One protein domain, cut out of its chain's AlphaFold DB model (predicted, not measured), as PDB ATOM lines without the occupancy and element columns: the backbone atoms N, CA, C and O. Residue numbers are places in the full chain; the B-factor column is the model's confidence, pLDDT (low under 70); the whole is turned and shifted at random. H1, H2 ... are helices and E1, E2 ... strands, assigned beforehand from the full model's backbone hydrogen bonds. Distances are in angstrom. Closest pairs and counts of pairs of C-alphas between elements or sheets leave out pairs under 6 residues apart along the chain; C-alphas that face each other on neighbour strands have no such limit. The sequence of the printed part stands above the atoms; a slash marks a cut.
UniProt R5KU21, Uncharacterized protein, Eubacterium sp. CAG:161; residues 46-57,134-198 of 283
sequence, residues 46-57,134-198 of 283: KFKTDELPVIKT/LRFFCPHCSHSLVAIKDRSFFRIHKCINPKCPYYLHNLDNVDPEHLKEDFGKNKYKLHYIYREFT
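Overview. This is residues 46 to 57 and 134 to 198 of the 283 residues of an uncharacterized protein of Eubacterium sp. CAG:161 (UniProt R5KU21). A small antiparallel sheet of three strands, E3, E4 and E5, has a two-stranded ribbon, E1 and E2, toward one end of the long axis. From E4 the backbone makes a wide loop through three short helices, H1, H2 and H3, with H2 and H3 toward the other end, and comes back as E5. The printed part has 77 residues in the order E1 E2 E3 E4 H1 H2 H3 E5; it is mixed, helices and strands, and the larger sheet has the order E3, E4, E5. It is only just compact, close to loose, with a radius of gyration of the C-alphas of 13.3 A, and only just elongated, spanning 42 by 27 by 18 A.

Along the chain. Start at Lys 46 and go on to C-alpha 54 at (145.252, 145.870, 144.180), where E1 begins; it runs over residues 54 to 57, 10.0 A. After the cut, find E2 at residues 134 to 137, also 10.0 A. E3 is residues 146 to 151, 14.6 A, and E4 is residues 154 to 158, 13.1 A. Find C-alpha 165 at (135.779, 139.297, 133.635); from there H1 runs to residue 172, 10.7 A. H2, residues 176 to 180, and H3, residues 184 to 187, are shorter, 6.8 A and 5.7 A. E5, residues 193 to 197, runs 13.0 A to C-alpha 197 at (137.087, 150.948, 156.615).

Arrangement. Look first at E1 and E2, antiparallel at 154 degrees, with N 56 and O 135 within hydrogen-bond range at 2.9 A. E2 is only just apart from E3, at 8.2 A. E3 and E4 form a hairpin, antiparallel at 153 degrees; look for N 148 and O 156, 2.9 A apart. E4 is the inner strand, and on to the edge strand E5 the angle is 157 degrees, with N 157 and O 194 at 2.8 A. H1, H2 and H3 are not on this sheet. H1 touches no helix, while H2 and H3 only just touch, with 3 pairs of C-alphas within 8 A, and only at the corner; their closest C-alphas, those of His 178 and Gly 184, are 4.5 A apart. In H1 every O i to N i+4 pair is within hydrogen-bond range; H2 has 0 of 1 but 2 of 2 O i to N i+3 pairs, and H3 is too short for an i+4 pair.

Size, cuts and confidence. The two C-alphas farthest apart, those of Thr 57 and Glu 177, are 42.8 A from each other. Residues 58 to 133 are not printed, and C-alphas 57 and 134 across the cut are 4.7 A apart. Of the links that are printed whole, none is long. The mean pLDDT of the printed part is 89.3, and no printed residue is under 70.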
ATOM      1  N   LYS A  46     124.758 138.599 147.867       71.88
ATOM      2  CA  LYS A  46     124.962 139.985 148.338       71.88
ATOM      3  C   LYS A  46     125.884 140.108 149.554       71.88
ATOM      4  O   LYS A  46     126.474 141.170 149.756       71.88
ATOM      5  N   PHE A  47     125.989 139.057 150.362       70.56
ATOM      6  CA  PHE A  47     126.822 139.034 151.563       70.56
ATOM      7  C   PHE A  47     128.222 138.473 151.305       70.56
ATOM      8  O   PHE A  47     129.054 138.527 152.204       70.56
ATOM      9  N   LYS A  48     128.505 137.980 150.088       72.88
ATOM     10  CA  LYS A  48     129.829 137.470 149.719       72.88
ATOM     11  C   LYS A  48     130.861 138.592 149.829       72.88
ATOM     12  O   LYS A  48     130.706 139.648 149.207       72.88
ATOM     13  N   THR A  49     131.901 138.363 150.619       76.12
ATOM     14  CA  THR A  49     133.067 139.246 150.703       76.12
ATOM     15  C   THR A  49     133.967 138.970 149.504       76.12
ATOM     16  O   THR A  49     134.211 137.808 149.190       76.12
ATOM     17  N   ASP A  50     134.411 140.018 148.808       84.75
ATOM     18  CA  ASP A  50     135.376 139.859 147.716       84.75
ATOM     19  C   ASP A  50     136.810 139.853 148.252       84.75
ATOM     20  O   ASP A  50     137.082 140.310 149.365       84.75
ATOM     21  N   GLU A  51     137.723 139.363 147.419       88.00
ATOM     22  CA  GLU A  51     139.165 139.453 147.630       88.00
ATOM     23  C   GLU A  51     139.635 140.911 147.717       88.00
ATOM     24  O   GLU A  51     138.974 141.842 147.239       88.00
ATOM     25  N   LEU A  52     140.804 141.120 148.323       91.25
ATOM     26  CA  LEU A  52     141.381 142.452 148.480       91.25
ATOM     27  C   LEU A  52     141.731 143.081 147.118       91.25
ATOM     28  O   LEU A  52     142.169 142.384 146.201       91.25
ATOM     29  N   PRO A  53     141.548 144.404 146.967       94.31
ATOM     30  CA  PRO A  53     141.893 145.099 145.743       94.31
ATOM     31  C   PRO A  53     143.405 145.230 145.618       94.31
ATOM     32  O   PRO A  53     144.146 145.205 146.604       94.31
ATOM     33  N   VAL A  54     143.861 145.484 144.398       93.31
ATOM     34  CA  VAL A  54     145.252 145.870 144.180       93.31
ATOM     35  C   VAL A  54     145.400 147.329 144.598       93.31
ATOM     36  O   VAL A  54     144.825 148.230 143.981       93.31
ATOM     37  N   ILE A  55     146.154 147.561 145.666       91.44
ATOM     38  CA  ILE A  55     146.433 148.897 146.193       91.44
ATOM     39  C   ILE A  55     147.681 149.428 145.491       91.44
ATOM     40  O   ILE A  55     148.732 148.789 145.523       91.44
ATOM     41  N   LYS A  56     147.578 150.601 144.863       87.06
ATOM     42  CA  LYS A  56     148.744 151.327 144.345       87.06
ATOM     43  C   LYS A  56     148.859 152.665 145.051       87.06
ATOM     44  O   LYS A  56     147.889 153.422 145.118       87.06
ATOM     45  N   THR A  57     150.050 152.946 145.555       85.69
ATOM     46  CA  THR A  57     150.385 154.237 146.139       85.69
ATOM     47  C   THR A  57     150.785 155.221 145.049       85.69
ATOM     48  O   THR A  57     151.354 154.852 144.017       85.69
ATOM     49  N   LEU A 134     146.554 157.017 147.693       83.00
ATOM     50  CA  LEU A 134     146.146 155.625 147.577       83.00
ATOM     51  C   LEU A 134     145.057 155.494 146.515       83.00
ATOM     52  O   LEU A 134     144.062 156.221 146.531       83.00
ATOM     53  N   ARG A 135     145.244 154.545 145.596       86.12
ATOM     54  CA  ARG A 135     144.243 154.164 144.599       86.12
ATOM     55  C   ARG A 135     143.993 152.667 144.650       86.12
ATOM     56  O   ARG A 135     144.929 151.866 144.652       86.12
ATOM     57  N   PHE A 136     142.717 152.303 144.635       92.00
ATOM     58  CA  PHE A 136     142.276 150.916 144.618       92.00
ATOM     59  C   PHE A 136     141.977 150.470 143.189       92.00
ATOM     60  O   PHE A 136     141.282 151.168 142.449       92.00
ATOM     61  N   PHE A 137     142.456 149.289 142.813       93.25
ATOM     62  CA  PHE A 137     142.227 148.691 141.502       93.25
ATOM     63  C   PHE A 137     141.525 147.341 141.630       93.25
ATOM     64  O   PHE A 137     141.777 146.566 142.552       93.25
ATOM     65  N   CYS A 138     140.641 147.055 140.676       94.75
ATOM     66  CA  CYS A 138     139.962 145.770 140.594       94.75
ATOM     67  C   CYS A 138     140.978 144.650 140.299       94.75
ATOM     68  O   CYS A 138     141.693 144.761 139.301       94.75
ATOM     69  N   PRO A 139     140.997 143.553 141.076       95.25
ATOM     70  CA  PRO A 139     141.939 142.450 140.860       95.25
ATOM     71  C   PRO A 139     141.694 141.698 139.542       95.25
ATOM     72  O   PRO A 139     142.612 141.105 138.991       95.25
ATOM     73  N   HIS A 140     140.479 141.767 138.985       93.88
ATOM     74  CA  HIS A 140     140.102 141.003 137.788       93.88
ATOM     75  C   HIS A 140     140.303 141.746 136.463       93.88
ATOM     76  O   HIS A 140     140.422 141.115 135.420       93.88
ATOM     77  N   CYS A 141     140.284 143.082 136.465       93.62
ATOM     78  CA  CYS A 141     140.413 143.873 135.231       93.62
ATOM     79  C   CYS A 141     141.393 145.042 135.333       93.62
ATOM     80  O   CYS A 141     141.523 145.804 134.377       93.62
ATOM     81  N   SER A 142     142.047 145.229 136.484       91.94
ATOM     82  CA  SER A 142     142.975 146.337 136.745       91.94
ATOM     83  C   SER A 142     142.389 147.735 136.508       91.94
ATOM     84  O   SER A 142     143.127 148.703 136.346       91.94
ATOM     85  N   HIS A 143     141.061 147.869 136.496       93.25
ATOM     86  CA  HIS A 143     140.390 149.161 136.401       93.25
ATOM     87  C   HIS A 143     140.330 149.828 137.778       93.25
ATOM     88  O   HIS A 143     140.112 149.145 138.784       93.25
ATOM     89  N   SER A 144     140.499 151.153 137.825       92.06
ATOM     90  CA  SER A 144     140.383 151.914 139.073       92.06
ATOM     91  C   SER A 144     138.989 151.732 139.659       92.06
ATOM     92  O   SER A 144     137.982 151.818 138.951       92.06
ATOM     93  N   LEU A 145     138.922 151.472 140.958       94.38
ATOM     94  CA  LEU A 145     137.654 151.440 141.663       94.38
ATOM     95  C   LEU A 145     137.178 152.864 141.915       94.38
ATOM     96  O   LEU A 145     137.977 153.783 142.104       94.38
ATOM     97  N   VAL A 146     135.861 153.020 141.924       92.81
ATOM     98  CA  VAL A 146     135.208 154.298 142.192       92.81
ATOM     99  C   VAL A 146     134.400 154.170 143.468       92.81
ATOM    100  O   VAL A 146     133.649 153.207 143.646       92.81
ATOM    101  N   ALA A 147     134.541 155.152 144.350       92.81
ATOM    102  CA  ALA A 147     133.733 155.241 145.548       92.81
ATOM    103  C   ALA A 147     132.300 155.659 145.200       92.81
ATOM    104  O   ALA A 147     132.082 156.738 144.657       92.81
ATOM    105  N   ILE A 148     131.324 154.813 145.529       91.94
ATOM    106  CA  ILE A 148     129.907 155.051 145.203       91.94
ATOM    107  C   ILE A 148     129.113 155.490 146.423       91.94
ATOM    108  O   ILE A 148     128.212 156.316 146.315       91.94
ATOM    109  N   LYS A 149     129.390 154.887 147.581       90.69
ATOM    110  CA  LYS A 149     128.642 155.161 148.808       90.69
ATOM    111  C   LYS A 149     129.609 155.415 149.933       90.69
ATOM    112  O   LYS A 149     130.547 154.641 150.115       90.69
ATOM    113  N   ASP A 150     129.311 156.443 150.701       92.06
ATOM    114  CA  ASP A 150     129.968 156.696 151.968       92.06
ATOM    115  C   ASP A 150     129.028 156.314 153.114       92.06
ATOM    116  O   ASP A 150     127.815 156.556 153.048       92.06
ATOM    117  N   ARG A 151     129.560 155.632 154.125       88.56
ATOM    118  CA  ARG A 151     128.842 155.209 155.335       88.56
ATOM    119  C   ARG A 151     129.682 155.618 156.538       88.56
ATOM    120  O   ARG A 151     130.887 155.773 156.425       88.56
ATOM    121  N   SER A 152     129.052 155.708 157.707       82.62
ATOM    122  CA  SER A 152     129.685 156.205 158.939       82.62
ATOM    123  C   SER A 152     131.045 155.578 159.271       82.62
ATOM    124  O   SER A 152     131.900 156.258 159.819       82.62
ATOM    125  N   PHE A 153     131.246 154.296 158.949       82.81
ATOM    126  CA  PHE A 153     132.453 153.541 159.308       82.81
ATOM    127  C   PHE A 153     133.209 152.959 158.109       82.81
ATOM    128  O   PHE A 153     134.250 152.324 158.283       82.81
ATOM    129  N   PHE A 154     132.662 153.084 156.899       88.31
ATOM    130  CA  PHE A 154     133.290 152.517 155.713       88.31
ATOM    131  C   PHE A 154     132.792 153.161 154.425       88.31
ATOM    132  O   PHE A 154     131.614 153.489 154.272       88.31
ATOM    133  N   ARG A 155     133.678 153.215 153.439       90.38
ATOM    134  CA  ARG A 155     133.395 153.660 152.081       90.38
ATOM    135  C   ARG A 155     133.312 152.462 151.144       90.38
ATOM    136  O   ARG A 155     134.112 151.530 151.214       90.38
ATOM    137  N   ILE A 156     132.311 152.458 150.268       91.56
ATOM    138  CA  ILE A 156     132.091 151.383 149.298       91.56
ATOM    139  C   ILE A 156     132.668 151.794 147.947       91.56
ATOM    140  O   ILE A 156     132.168 152.721 147.304       91.56
ATOM    141  N   HIS A 157     133.650 151.026 147.493       93.56
ATOM    142  CA  HIS A 157     134.289 151.130 146.189       93.56
ATOM    143  C   HIS A 157     133.767 150.040 145.254       93.56
ATOM    144  O   HIS A 157     133.642 148.883 145.652       93.56
ATOM    145  N   LYS A 158     133.457 150.383 144.002       94.31
ATOM    146  CA  LYS A 158     132.918 149.444 143.006       94.31
ATOM    147  C   LYS A 158     133.712 149.526 141.707       94.31
ATOM    148  O   LYS A 158     134.105 150.608 141.274       94.31
ATOM    149  N   CYS A 159     133.886 148.383 141.048       95.44
ATOM    150  CA  CYS A 159     134.373 148.344 139.672       95.44
ATOM    151  C   CYS A 159     133.242 148.695 138.688       95.44
ATOM    152  O   CYS A 159     132.232 147.990 138.630       95.44
ATOM    153  N   ILE A 160     133.404 149.772 137.911       93.44
ATOM    154  CA  ILE A 160     132.396 150.244 136.940       93.44
ATOM    155  C   ILE A 160     132.555 149.575 135.564       93.44
ATOM    156  O   ILE A 160     131.602 149.540 134.793       93.44
ATOM    157  N   ASN A 161     133.720 148.992 135.264       94.81
ATOM    158  CA  ASN A 161     134.028 148.446 133.943       94.81
ATOM    159  C   ASN A 161     133.028 147.343 133.513       94.81
ATOM    160  O   ASN A 161     133.027 146.270 134.125       94.81
ATOM    161  N   PRO A 162     132.227 147.554 132.445       93.25
ATOM    162  CA  PRO A 162     131.256 146.568 131.965       93.25
ATOM    163  C   PRO A 162     131.917 145.364 131.281       93.25
ATOM    164  O   PRO A 162     131.292 144.320 131.146       93.25
ATOM    165  N   LYS A 163     133.185 145.481 130.872       95.50
ATOM    166  CA  LYS A 163     133.970 144.392 130.267       95.50
ATOM    167  C   LYS A 163     134.810 143.629 131.298       95.50
ATOM    168  O   LYS A 163     135.742 142.920 130.938       95.50
ATOM    169  N   CYS A 164     134.554 143.829 132.592       96.00
ATOM    170  CA  CYS A 164     135.301 143.151 133.644       96.00
ATOM    171  C   CYS A 164     134.994 141.640 133.628       96.00
ATOM    172  O   CYS A 164     133.814 141.291 133.689       96.00
ATOM    173  N   PRO A 165     136.005 140.745 133.633       95.56
ATOM    174  CA  PRO A 165     135.779 139.297 133.635       95.56
ATOM    175  C   PRO A 165     134.879 138.830 134.784       95.56
ATOM    176  O   PRO A 165     133.979 138.028 134.579       95.56
ATOM    177  N   TYR A 166     135.057 139.405 135.978       93.25
ATOM    178  CA  TYR A 166     134.220 139.120 137.148       93.25
ATOM    179  C   TYR A 166     132.754 139.511 136.936       93.25
ATOM    180  O   TYR A 166     131.846 138.798 137.350       93.25
ATOM    181  N   TYR A 167     132.516 140.653 136.287       93.19
ATOM    182  CA  TYR A 167     131.161 141.111 136.000       93.19
ATOM    183  C   TYR A 167     130.476 140.207 134.977       93.19
ATOM    184  O   TYR A 167     129.342 139.802 135.208       93.19
ATOM    185  N   LEU A 168     131.176 139.876 133.889       93.94
ATOM    186  CA  LEU A 168     130.658 139.004 132.834       93.94
ATOM    187  C   LEU A 168     130.343 137.610 133.383       93.94
ATOM    188  O   LEU A 168     129.217 137.150 133.248       93.94
ATOM    189  N   HIS A 169     131.272 137.017 134.137       91.06
ATOM    190  CA  HIS A 169     131.057 135.721 134.780       91.06
ATOM    191  C   HIS A 169     129.824 135.708 135.696       91.06
ATOM    192  O   HIS A 169     129.043 134.761 135.690       91.06
ATOM    193  N   ASN A 170     129.614 136.758 136.494       89.38
ATOM    194  CA  ASN A 170     128.430 136.839 137.350       89.38
ATOM    195  C   ASN A 170     127.145 137.111 136.567       89.38
ATOM    196  O   ASN A 170     126.085 136.690 137.021       89.38
ATOM    197  N   LEU A 171     127.228 137.825 135.443       90.94
ATOM    198  CA  LEU A 171     126.089 138.117 134.578       90.94
ATOM    199  C   LEU A 171     125.567 136.846 133.900       90.94
ATOM    200  O   LEU A 171     124.353 136.674 133.825       90.94
ATOM    201  N   ASP A 172     126.467 135.951 133.489       89.12
ATOM    202  CA  ASP A 172     126.123 134.666 132.863       89.12
ATOM    203  C   ASP A 172     125.374 133.725 133.822       89.12
ATOM    204  O   ASP A 172     124.582 132.890 133.397       89.12
ATOM    205  N   ASN A 173     125.582 133.895 135.131       84.38
ATOM    206  CA  ASN A 173     124.927 133.117 136.184       84.38
ATOM    207  C   ASN A 173     123.568 133.698 136.630       84.38
ATOM    208  O   ASN A 173     122.979 133.206 137.595       84.38
ATOM    209  N   VAL A 174     123.083 134.777 136.005       86.25
ATOM    210  CA  VAL A 174     121.790 135.390 136.348       86.25
ATOM    211  C   VAL A 174     120.658 134.662 135.635       86.25
ATOM    212  O   VAL A 174     120.728 134.418 134.434       86.25
ATOM    213  N   ASP A 175     119.568 134.399 136.359       87.00
ATOM    214  CA  ASP A 175     118.369 133.805 135.772       87.00
ATOM    215  C   ASP A 175     117.827 134.677 134.621       87.00
ATOM    216  O   ASP A 175     117.596 135.879 134.818       87.00
ATOM    217  N   PRO A 176     117.558 134.103 133.430       89.12
ATOM    218  CA  PRO A 176     117.097 134.862 132.267       89.12
ATOM    219  C   PRO A 176     115.809 135.660 132.500       89.12
ATOM    220  O   PRO A 176     115.594 136.693 131.866       89.12
ATOM    221  N   GLU A 177     114.955 135.211 133.419       88.31
ATOM    222  CA  GLU A 177     113.733 135.916 133.819       88.31
ATOM    223  C   GLU A 177     114.051 137.256 134.496       88.31
ATOM    224  O   GLU A 177     113.503 138.294 134.126       88.31
ATOM    225  N   HIS A 178     115.021 137.268 135.414       86.88
ATOM    226  CA  HIS A 178     115.463 138.478 136.109       86.88
ATOM    227  C   HIS A 178     116.257 139.440 135.215       86.88
ATOM    228  O   HIS A 178     116.444 140.602 135.580       86.88
ATOM    229  N   LEU A 179     116.737 138.987 134.052       87.75
ATOM    230  CA  LEU A 179     117.334 139.871 133.047       87.75
ATOM    231  C   LEU A 179     116.280 140.682 132.283       87.75
ATOM    232  O   LEU A 179     116.607 141.774 131.816       87.75
ATOM    233  N   LYS A 180     115.056 140.154 132.156       89.31
ATOM    234  CA  LYS A 180     113.924 140.810 131.479       89.31
ATOM    235  C   LYS A 180     113.135 141.733 132.409       89.31
ATOM    236  O   LYS A 180     112.514 142.673 131.934       89.31
ATOM    237  N   GLU A 181     113.152 141.458 133.710       91.38
ATOM    238  CA  GLU A 181     112.490 142.275 134.730       91.38
ATOM    239  C   GLU A 181     113.232 143.600 134.970       91.38
ATOM    240  O   GLU A 181     114.457 143.632 135.157       91.38
ATOM    241  N   ASP A 182     112.476 144.695 135.067       86.31
ATOM    242  CA  ASP A 182     113.015 145.989 135.474       86.31
ATOM    243  C   ASP A 182     113.665 145.885 136.860       86.31
ATOM    244  O   ASP A 182     113.082 145.400 137.828       86.31
ATOM    245  N   PHE A 183     114.916 146.336 136.965       84.00
ATOM    246  CA  PHE A 183     115.735 146.243 138.182       84.00
ATOM    247  C   PHE A 183     116.021 144.819 138.696       84.00
ATOM    248  O   PHE A 183     116.632 144.687 139.763       84.00
ATOM    249  N   GLY A 184     115.702 143.756 137.949       84.75
ATOM    250  CA  GLY A 184     115.972 142.372 138.365       84.75
ATOM    251  C   GLY A 184     117.459 142.109 138.652       84.75
ATOM    252  O   GLY A 184     117.810 141.456 139.637       84.75
ATOM    253  N   LYS A 185     118.363 142.771 137.915       84.75
ATOM    254  CA  LYS A 185     119.825 142.748 138.145       84.75
ATOM    255  C   LYS A 185     120.244 143.204 139.551       84.75
ATOM    256  O   LYS A 185     121.257 142.736 140.066       84.75
ATOM    257  N   ASN A 186     119.462 144.062 140.213       86.19
ATOM    258  CA  ASN A 186     119.758 144.543 141.572       86.19
ATOM    259  C   ASN A 186     119.552 143.462 142.647       86.19
ATOM    260  O   ASN A 186     119.951 143.635 143.810       86.19
ATOM    261  N   LYS A 187     118.919 142.339 142.289       83.50
ATOM    262  CA  LYS A 187     118.820 141.153 143.145       83.50
ATOM    263  C   LYS A 187     120.174 140.451 143.291       83.50
ATOM    264  O   LYS A 187     120.395 139.823 144.319       83.50
ATOM    265  N   TYR A 188     121.101 140.655 142.357       85.81
ATOM    266  CA  TYR A 188     122.392 139.973 142.306       85.81
ATOM    267  C   TYR A 188     123.554 140.908 142.632       85.81
ATOM    268  O   TYR A 188     123.489 142.130 142.461       85.81
ATOM    269  N   LYS A 189     124.660 140.321 143.091       87.94
ATOM    270  CA  LYS A 189     125.938 141.023 143.223       87.94
ATOM    271  C   LYS A 189     126.759 140.783 141.957       87.94
ATOM    272  O   LYS A 189     127.452 139.783 141.855       87.94
ATOM    273  N   LEU A 190     126.673 141.705 141.001       90.25
ATOM    274  CA  LEU A 190     127.326 141.525 139.697       90.25
ATOM    275  C   LEU A 190     128.763 142.047 139.662       90.25
ATOM    276  O   LEU A 190     129.658 141.404 139.129       90.25
ATOM    277  N   HIS A 191     128.996 143.230 140.224       92.62
ATOM    278  CA  HIS A 191     130.306 143.872 140.168       92.62
ATOM    279  C   HIS A 191     131.131 143.576 141.412       92.62
ATOM    280  O   HIS A 191     130.585 143.410 142.503       92.62
ATOM    281  N   TYR A 192     132.449 143.622 141.235       93.75
ATOM    282  CA  TYR A 192     133.410 143.619 142.327       93.75
ATOM    283  C   TYR A 192     133.191 144.838 143.235       93.75
ATOM    284  O   TYR A 192     133.077 145.974 142.741       93.75
ATOM    285  N   ILE A 193     133.129 144.597 144.547       92.31
ATOM    286  CA  ILE A 193     132.900 145.614 145.573       92.31
ATOM    287  C   ILE A 193     133.952 145.474 146.670       92.31
ATOM    288  O   ILE A 193     134.032 144.454 147.349       92.31
ATOM    289  N   TYR A 194     134.667 146.562 146.926       92.75
ATOM    290  CA  TYR A 194     135.572 146.686 148.057       92.75
ATOM    291  C   TYR A 194     134.998 147.639 149.110       92.75
ATOM    292  O   TYR A 194     134.350 148.634 148.781       92.75
ATOM    293  N   ARG A 195     135.214 147.328 150.390       90.62
ATOM    294  CA  ARG A 195     134.835 148.188 151.517       90.62
ATOM    295  C   ARG A 195     136.106 148.670 152.201       90.62
ATOM    296  O   ARG A 195     136.824 147.871 152.792       90.62
ATOM    297  N   GLU A 196     136.356 149.965 152.104       88.81
ATOM    298  CA  GLU A 196     137.430 150.651 152.815       88.81
ATOM    299  C   GLU A 196     136.896 151.068 154.185       88.81
ATOM    300  O   GLU A 196     135.952 151.852 154.261       88.81
ATOM    301  N   PHE A 197     137.456 150.532 155.265       88.12
ATOM    302  CA  PHE A 197     137.087 150.948 156.615       88.12
ATOM    303  C   PHE A 197     137.828 152.232 156.978       88.12
ATOM    304  O   PHE A 197     139.051 152.285 156.899       88.12
ATOM    305  N   THR A 198     137.081 153.256 157.382       84.06
ATOM    306  CA  THR A 198     137.627 154.562 157.793       84.06
ATOM    307  C   THR A 198     137.889 154.639 159.297       84.06
ATOM    308  O   THR A 198     138.411 155.634 159.789       84.06
TER     309      THR A 198